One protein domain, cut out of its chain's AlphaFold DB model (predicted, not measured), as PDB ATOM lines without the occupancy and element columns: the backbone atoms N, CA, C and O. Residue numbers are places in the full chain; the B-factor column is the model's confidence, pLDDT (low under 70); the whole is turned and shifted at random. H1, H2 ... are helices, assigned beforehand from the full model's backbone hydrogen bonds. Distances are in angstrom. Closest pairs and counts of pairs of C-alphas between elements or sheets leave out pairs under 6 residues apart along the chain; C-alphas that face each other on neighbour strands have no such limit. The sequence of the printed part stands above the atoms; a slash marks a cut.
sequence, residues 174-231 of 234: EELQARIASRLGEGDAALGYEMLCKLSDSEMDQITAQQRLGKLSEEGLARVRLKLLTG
ATOM      1  N   GLU A 174     435.591 406.236 447.832       73.50
ATOM      2  CA  GLU A 174     435.580 407.605 448.366       73.50
ATOM      3  C   GLU A 174     436.946 408.072 448.899       73.50
ATOM      4  O   GLU A 174     437.350 409.207 448.675       73.50
ATOM      5  N   GLU A 175     437.700 407.207 449.579       77.81
ATOM      6  CA  GLU A 175     439.033 407.550 450.102       77.81
ATOM      7  C   GLU A 175     440.057 407.666 448.975       77.81
ATOM      8  O   GLU A 175     440.992 408.465 449.040       77.81
ATOM      9  N   LEU A 176     439.889 406.858 447.929       78.81
ATOM     10  CA  LEU A 176     440.737 406.904 446.751       78.81
ATOM     11  C   LEU A 176     440.476 408.184 445.946       78.81
ATOM     12  O   LEU A 176     441.433 408.854 445.563       78.81
ATOM     13  N   GLN A 177     439.209 408.568 445.780       80.19
ATOM     14  CA  GLN A 177     438.815 409.844 445.177       80.19
ATOM     15  C   GLN A 177     439.286 411.039 446.009       80.19
ATOM     16  O   GLN A 177     439.864 411.961 445.446       80.19
ATOM     17  N   ALA A 178     439.159 410.989 447.337       81.44
ATOM     18  CA  ALA A 178     439.666 412.037 448.222       81.44
ATOM     19  C   ALA A 178     441.182 412.221 448.093       81.44
ATOM     20  O   ALA A 178     441.669 413.346 448.035       81.44
ATOM     21  N   ARG A 179     441.944 411.126 447.984       82.56
ATOM     22  CA  ARG A 179     443.398 411.196 447.769       82.56
ATOM     23  C   ARG A 179     443.764 411.781 446.410       82.56
ATOM     24  O   ARG A 179     444.745 412.515 446.329       82.56
ATOM     25  N   ILE A 180     443.009 411.459 445.362       84.06
ATOM     26  CA  ILE A 180     443.207 412.045 444.032       84.06
ATOM     27  C   ILE A 180     442.847 413.535 444.061       84.06
ATOM     28  O   ILE A 180     443.643 414.339 443.592       84.06
ATOM     29  N   ALA A 181     441.724 413.910 444.680       84.94
ATOM     30  CA  ALA A 181     441.298 415.298 444.850       84.94
ATOM     31  C   ALA A 181     442.356 416.117 445.602       84.94
ATOM     32  O   ALA A 181     442.819 417.135 445.099       84.94
ATOM     33  N   SER A 182     442.832 415.637 446.755       84.75
ATOM     34  CA  SER A 182     443.880 416.323 447.519       84.75
ATOM     35  C   SER A 182     445.186 416.479 446.737       84.75
ATOM     36  O   SER A 182     445.852 417.497 446.887       84.75
ATOM     37  N   ARG A 183     445.565 415.509 445.895       84.56
ATOM     38  CA  ARG A 183     446.750 415.640 445.029       84.56
ATOM     39  C   ARG A 183     446.522 416.632 443.892       84.56
ATOM     40  O   ARG A 183     447.396 417.438 443.603       84.56
ATOM     41  N   LEU A 184     445.335 416.619 443.290       82.31
ATOM     42  CA  LEU A 184     444.971 417.506 442.185       82.31
ATOM     43  C   LEU A 184     444.900 418.970 442.636       82.31
ATOM     44  O   LEU A 184     445.391 419.862 441.942       82.31
ATOM     45  N   GLY A 185     444.381 419.205 443.838       81.56
ATOM     46  CA  GLY A 185     444.306 420.522 444.461       81.56
ATOM     47  C   GLY A 185     445.542 420.949 445.256       81.56
ATOM     48  O   GLY A 185     445.436 421.897 446.022       81.56
ATOM     49  N   GLU A 186     446.703 420.284 445.108       80.38
ATOM     50  CA  GLU A 186     447.947 420.622 445.842       80.38
ATOM     51  C   GLU A 186     447.759 420.732 447.374       80.38
ATOM     52  O   GLU A 186     448.357 421.566 448.049       80.38
ATOM     53  N   GLY A 187     446.917 419.874 447.947       74.44
ATOM     54  CA  GLY A 187     446.589 419.866 449.373       74.44
ATOM     55  C   GLY A 187     445.234 420.487 449.712       74.44
ATOM     56  O   GLY A 187     444.709 420.195 450.786       74.44
ATOM     57  N   ASP A 188     444.615 421.241 448.799       80.62
ATOM     58  CA  ASP A 188     443.219 421.665 448.927       80.62
ATOM     59  C   ASP A 188     442.280 420.630 448.291       80.62
ATOM     60  O   ASP A 188     442.138 420.524 447.071       80.62
ATOM     61  N   ALA A 189     441.615 419.845 449.138       80.81
ATOM     62  CA  ALA A 189     440.669 418.839 448.673       80.81
ATOM     63  C   ALA A 189     439.468 419.455 447.934       80.81
ATOM     64  O   ALA A 189     438.971 418.832 447.001       80.81
ATOM     65  N   ALA A 190     439.011 420.656 448.311       80.81
ATOM     66  CA  ALA A 190     437.828 421.277 447.718       80.81
ATOM     67  C   ALA A 190     438.088 421.693 446.265       80.81
ATOM     68  O   ALA A 190     437.348 421.280 445.372       80.81
ATOM     69  N   LEU A 191     439.198 422.397 446.017       80.19
ATOM     70  CA  LEU A 191     439.665 422.729 444.665       80.19
ATOM     71  C   LEU A 191     439.878 421.463 443.818       80.19
ATOM     72  O   LEU A 191     439.532 421.414 442.639       80.19
ATOM     73  N   GLY A 192     440.410 420.407 444.439       82.56
ATOM     74  CA  GLY A 192     440.579 419.100 443.817       82.56
ATOM     75  C   GLY A 192     439.270 418.464 443.351       82.56
ATOM     76  O   GLY A 192     439.210 417.932 442.245       82.56
ATOM     77  N   TYR A 193     438.211 418.538 444.161       82.44
ATOM     78  CA  TYR A 193     436.887 418.044 443.777       82.44
ATOM     79  C   TYR A 193     436.250 418.887 442.672       82.44
ATOM     80  O   TYR A 193     435.661 418.325 441.753       82.44
ATOM     81  N   GLU A 194     436.419 420.210 442.692       83.38
ATOM     82  CA  GLU A 194     435.958 421.071 441.595       83.38
ATOM     83  C   GLU A 194     436.650 420.739 440.270       83.38
ATOM     84  O   GLU A 194     436.020 420.752 439.212       83.38
ATOM     85  N   MET A 195     437.943 420.420 440.321       81.75
ATOM     86  CA  MET A 195     438.694 419.955 439.161       81.75
ATOM     87  C   MET A 195     438.217 418.575 438.699       81.75
ATOM     88  O   MET A 195     437.993 418.401 437.506       81.75
ATOM     89  N   LEU A 196     437.984 417.625 439.611       81.62
ATOM     90  CA  LEU A 196     437.436 416.303 439.272       81.62
ATOM     91  C   LEU A 196     436.068 416.390 438.584       81.62
ATOM     92  O   LEU A 196     435.841 415.671 437.619       81.62
ATOM     93  N   CYS A 197     435.192 417.301 439.011       79.62
ATOM     94  CA  CYS A 197     433.891 417.518 438.369       79.62
ATOM     95  C   CYS A 197     433.987 418.091 436.944       79.62
ATOM     96  O   CYS A 197     433.006 418.048 436.207       79.62
ATOM     97  N   LYS A 198     435.139 418.657 436.557       81.94
ATOM     98  CA  LYS A 198     435.396 419.170 435.201       81.94
ATOM     99  C   LYS A 198     436.027 418.126 434.275       81.94
ATOM    100  O   LYS A 198     436.119 418.384 433.078       81.94
ATOM    101  N   LEU A 199     436.485 416.989 434.804       80.38
ATOM    102  CA  LEU A 199     436.986 415.877 433.995       80.38
ATOM    103  C   LEU A 199     435.827 415.077 433.402       80.38
ATOM    104  O   LEU A 199     434.768 414.954 434.011       80.38
ATOM    105  N   SER A 200     436.062 414.469 432.240       79.06
ATOM    106  CA  SER A 200     435.146 413.464 431.701       79.06
ATOM    107  C   SER A 200     435.196 412.159 432.512       79.06
ATOM    108  O   SER A 200     436.239 411.799 433.068       79.06
ATOM    109  N   ASP A 201     434.094 411.399 432.524       75.69
ATOM    110  CA  ASP A 201     433.998 410.115 433.243       75.69
ATOM    111  C   ASP A 201     435.106 409.122 432.832       75.69
ATOM    112  O   ASP A 201     435.664 408.410 433.667       75.69
ATOM    113  N   SER A 202     435.505 409.142 431.553       79.62
ATOM    114  CA  SER A 202     436.599 408.318 431.017       79.62
ATOM    115  C   SER A 202     437.973 408.708 431.577       79.62
ATOM    116  O   SER A 202     438.789 407.839 431.894       79.62
ATOM    117  N   GLU A 203     438.254 410.004 431.730       79.56
ATOM    118  CA  GLU A 203     439.514 410.479 432.314       79.56
ATOM    119  C   GLU A 203     439.570 410.180 433.817       79.56
ATOM    120  O   GLU A 203     440.611 409.768 434.335       79.56
ATOM    121  N   MET A 204     438.437 410.306 434.513       78.69
ATOM    122  CA  MET A 204     438.315 409.946 435.925       78.69
ATOM    123  C   MET A 204     438.574 408.448 436.158       78.69
ATOM    124  O   MET A 204     439.307 408.084 437.088       78.69
ATOM    125  N   ASP A 205     438.043 407.577 435.297       80.62
ATOM    126  CA  ASP A 205     438.290 406.134 435.354       80.62
ATOM    127  C   ASP A 205     439.752 405.783 435.062       80.62
ATOM    128  O   ASP A 205     440.336 404.937 435.748       80.62
ATOM    129  N   GLN A 206     440.389 406.473 434.112       81.44
ATOM    130  CA  GLN A 206     441.812 406.293 433.808       81.44
ATOM    131  C   GLN A 206     442.703 406.674 434.995       81.44
ATOM    132  O   GLN A 206     443.591 405.903 435.364       81.44
ATOM    133  N   ILE A 207     442.450 407.815 435.641       82.94
ATOM    134  CA  ILE A 207     443.208 408.258 436.823       82.94
ATOM    135  C   ILE A 207     442.979 407.294 437.994       82.94
ATOM    136  O   ILE A 207     443.925 406.892 438.678       82.94
ATOM    137  N   THR A 208     441.739 406.846 438.186       82.56
ATOM    138  CA  THR A 208     441.376 405.864 439.215       82.56
ATOM    139  C   THR A 208     442.061 404.514 438.981       82.56
ATOM    140  O   THR A 208     442.586 403.904 439.920       82.56
ATOM    141  N   ALA A 209     442.122 404.046 437.734       81.06
ATOM    142  CA  ALA A 209     442.829 402.827 437.352       81.06
ATOM    143  C   ALA A 209     444.350 402.962 437.540       81.06
ATOM    144  O   ALA A 209     444.984 402.065 438.099       81.06
ATOM    145  N   GLN A 210     444.939 404.096 437.156       82.31
ATOM    146  CA  GLN A 210     446.365 404.378 437.354       82.31
ATOM    147  C   GLN A 210     446.742 404.444 438.841       82.31
ATOM    148  O   GLN A 210     447.793 403.925 439.227       82.31
ATOM    149  N   GLN A 211     445.871 405.003 439.687       81.56
ATOM    150  CA  GLN A 211     446.047 405.027 441.140       81.56
ATOM    151  C   GLN A 211     446.009 403.616 441.739       81.56
ATOM    152  O   GLN A 211     446.833 403.293 442.596       81.56
ATOM    153  N   ARG A 212     445.094 402.750 441.276       76.38
ATOM    154  CA  ARG A 212     445.020 401.338 441.706       76.38
ATOM    155  C   ARG A 212     446.259 400.540 441.309       76.38
ATOM    156  O   ARG A 212     446.710 399.698 442.077       76.38
ATOM    157  N   LEU A 213     446.824 400.829 440.139       78.69
ATOM    158  CA  LEU A 213     448.052 400.205 439.646       78.69
ATOM    159  C   LEU A 213     449.330 400.801 440.266       78.69
ATOM    160  O   LEU A 213     450.420 400.327 439.958       78.69
ATOM    161  N   GLY A 214     449.214 401.842 441.104       78.31
ATOM    162  CA  GLY A 214     450.355 402.539 441.707       78.31
ATOM    163  C   GLY A 214     451.234 403.288 440.699       78.31
ATOM    164  O   GLY A 214     452.357 403.656 441.028       78.31
ATOM    165  N   LYS A 215     450.741 403.499 439.472       76.19
ATOM    166  CA  LYS A 215     451.461 404.151 438.365       76.19
ATOM    167  C   LYS A 215     451.125 405.634 438.213       76.19
ATOM    168  O   LYS A 215     451.626 406.272 437.293       76.19
ATOM    169  N   LEU A 216     450.268 406.176 439.079       75.69
ATOM    170  CA  LEU A 216     449.887 407.582 439.029       75.69
ATOM    171  C   LEU A 216     451.047 408.452 439.535       75.69
ATOM    172  O   LEU A 216     451.268 408.563 440.742       75.69
ATOM    173  N   SER A 217     451.810 409.023 438.600       79.00
ATOM    174  CA  SER A 217     452.884 409.970 438.892       79.00
ATOM    175  C   SER A 217     452.326 411.375 439.131       79.00
ATOM    176  O   SER A 217     451.347 411.784 438.504       79.00
ATOM    177  N   GLU A 218     452.984 412.133 440.011       76.38
ATOM    178  CA  GLU A 218     452.667 413.550 440.255       76.38
ATOM    179  C   GLU A 218     452.763 414.379 438.959       76.38
ATOM    180  O   GLU A 218     451.954 415.269 438.724       76.38
ATOM    181  N   GLU A 219     453.669 414.020 438.044       78.00
ATOM    182  CA  GLU A 219     453.794 414.663 436.729       78.00
ATOM    183  C   GLU A 219     452.565 414.454 435.831       78.00
ATOM    184  O   GLU A 219     452.154 415.366 435.113       78.00
ATOM    185  N   GLY A 220     451.963 413.260 435.860       77.88
ATOM    186  CA  GLY A 220     450.736 412.976 435.112       77.88
ATOM    187  C   GLY A 220     449.559 413.789 435.645       77.88
ATOM    188  O   GLY A 220     448.790 414.361 434.874       77.88
ATOM    189  N   LEU A 221     449.480 413.915 436.968       79.44
ATOM    190  CA  LEU A 221     448.465 414.705 437.657       79.44
ATOM    191  C   LEU A 221     448.627 416.210 437.393       79.44
ATOM    192  O   LEU A 221     447.643 416.903 437.133       79.44
ATOM    193  N   ALA A 222     449.868 416.701 437.349       79.12
ATOM    194  CA  ALA A 222     450.185 418.080 436.994       79.12
ATOM    195  C   ALA A 222     449.788 418.421 435.547       79.12
ATOM    196  O   ALA A 222     449.292 419.517 435.289       79.12
ATOM    197  N   ARG A 223     449.936 417.484 434.598       80.12
ATOM    198  CA  ARG A 223     449.462 417.666 433.212       80.12
ATOM    199  C   ARG A 223     447.943 417.774 433.133       80.12
ATOM    200  O   ARG A 223     447.441 418.638 432.419       80.12
ATOM    201  N   VAL A 224     447.223 416.937 433.881       81.25
ATOM    202  CA  VAL A 224     445.755 417.002 433.981       81.25
ATOM    203  C   VAL A 224     445.327 418.344 434.574       81.25
ATOM    204  O   VAL A 224     444.483 419.028 434.002       81.25
ATOM    205  N   ARG A 225     445.972 418.789 435.655       80.75
ATOM    206  CA  ARG A 225     445.731 420.109 436.251       80.75
ATOM    207  C   ARG A 225     445.983 421.249 435.262       80.75
ATOM    208  O   ARG A 225     445.157 422.151 435.151       80.75
ATOM    209  N   LEU A 226     447.093 421.201 434.525       78.81
ATOM    210  CA  LEU A 226     447.411 422.191 433.495       78.81
ATOM    211  C   LEU A 226     446.331 422.212 432.405       78.81
ATOM    212  O   LEU A 226     445.883 423.289 432.021       78.81
ATOM    213  N   LYS A 227     445.866 421.045 431.942       80.56
ATOM    214  CA  LYS A 227     444.788 420.924 430.946       80.56
ATOM    215  C   LYS A 227     443.498 421.598 431.431       80.56
ATOM    216  O   LYS A 227     442.926 422.406 430.704       80.56
ATOM    217  N   LEU A 228     443.091 421.354 432.677       77.31
ATOM    218  CA  LEU A 228     441.877 421.941 433.261       77.31
ATOM    219  C   LEU A 228     441.969 423.450 433.494       77.31
ATOM    220  O   LEU A 228     440.972 424.154 433.354       77.31
ATOM    221  N   LEU A 229     443.150 423.950 433.863       73.44
ATOM    222  CA  LEU A 229     443.384 425.380 434.073       73.44
ATOM    223  C   LEU A 229     443.519 426.148 432.753       73.44
ATOM    224  O   LEU A 229     443.208 427.334 432.706       73.44
ATOM    225  N   THR A 230     443.983 425.489 431.688       73.62
ATOM    226  CA  THR A 230     444.217 426.120 430.377       73.62
ATOM    227  C   THR A 230     443.059 425.956 429.390       73.62
ATOM    228  O   THR A 230     443.067 426.626 428.359       73.62
ATOM    229  N   GLY A 231     442.060 425.117 429.693       64.00
ATOM    230  CA  GLY A 231     440.824 424.987 428.909       64.00
ATOM    231  C   GLY A 231     441.038 424.545 427.458       64.00
ATOM    232  O   GLY A 231     440.253 424.915 426.587       64.00
TER     233      GLY A 231
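What this domain is: This is residues 174 to 231 of the 234 residues of an uncharacterized protein of Alcaligenaceae bacterium (UniProt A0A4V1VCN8). Four short helices make a compact two-tier cluster: H1 and H2 pack closely at right angles, and H3 and H4 form a second pair over one side of them. The printed part has 58 residues with H1, H2, H3 and H4 in chain order and no named strand, class all helix. The radius of gyration of the C-alphas is 10.2 A, and the spans are 27 by 21 by 19 A.

Where its parts are: H1, residues 174 to 184, begins with C-alpha 174 at (435.580, 407.605, 448.366) and is 15.0 A long. H2 is residues 189 to 196, 10.3 A. H3 is residues 201 to 212, 16.4 A. H4, residues 218 to 230, 18.1 A, ends with C-alpha 230 at (444.217, 426.120, 430.377).

How they stand to each other: H1 is the hub. It touches H2, about perpendicular at 90 degrees; their closest C-alphas, Ala 181 and Gly 192, are 4.0 A apart. H3 only just touches H1, with 3 pairs of C-alphas within 8 A, through residues 208 to 211 alone; the closest are Gln 177 and Thr 208, 7.6 A. H4 touches H1; the closest C-alphas, Leu 184 and Leu 221, are 6.4 A apart. H3 and H4 are near each other. In H1, H2, H3 and H4 every O i to N i+4 pair is within hydrogen-bond range.

The domain as a whole: The farthest C-alphas, Leu 213 and Gly 231, are 28.0 A apart. The printed part has no cut, and its three links are tight. Residue 231 is under pLDDT 70.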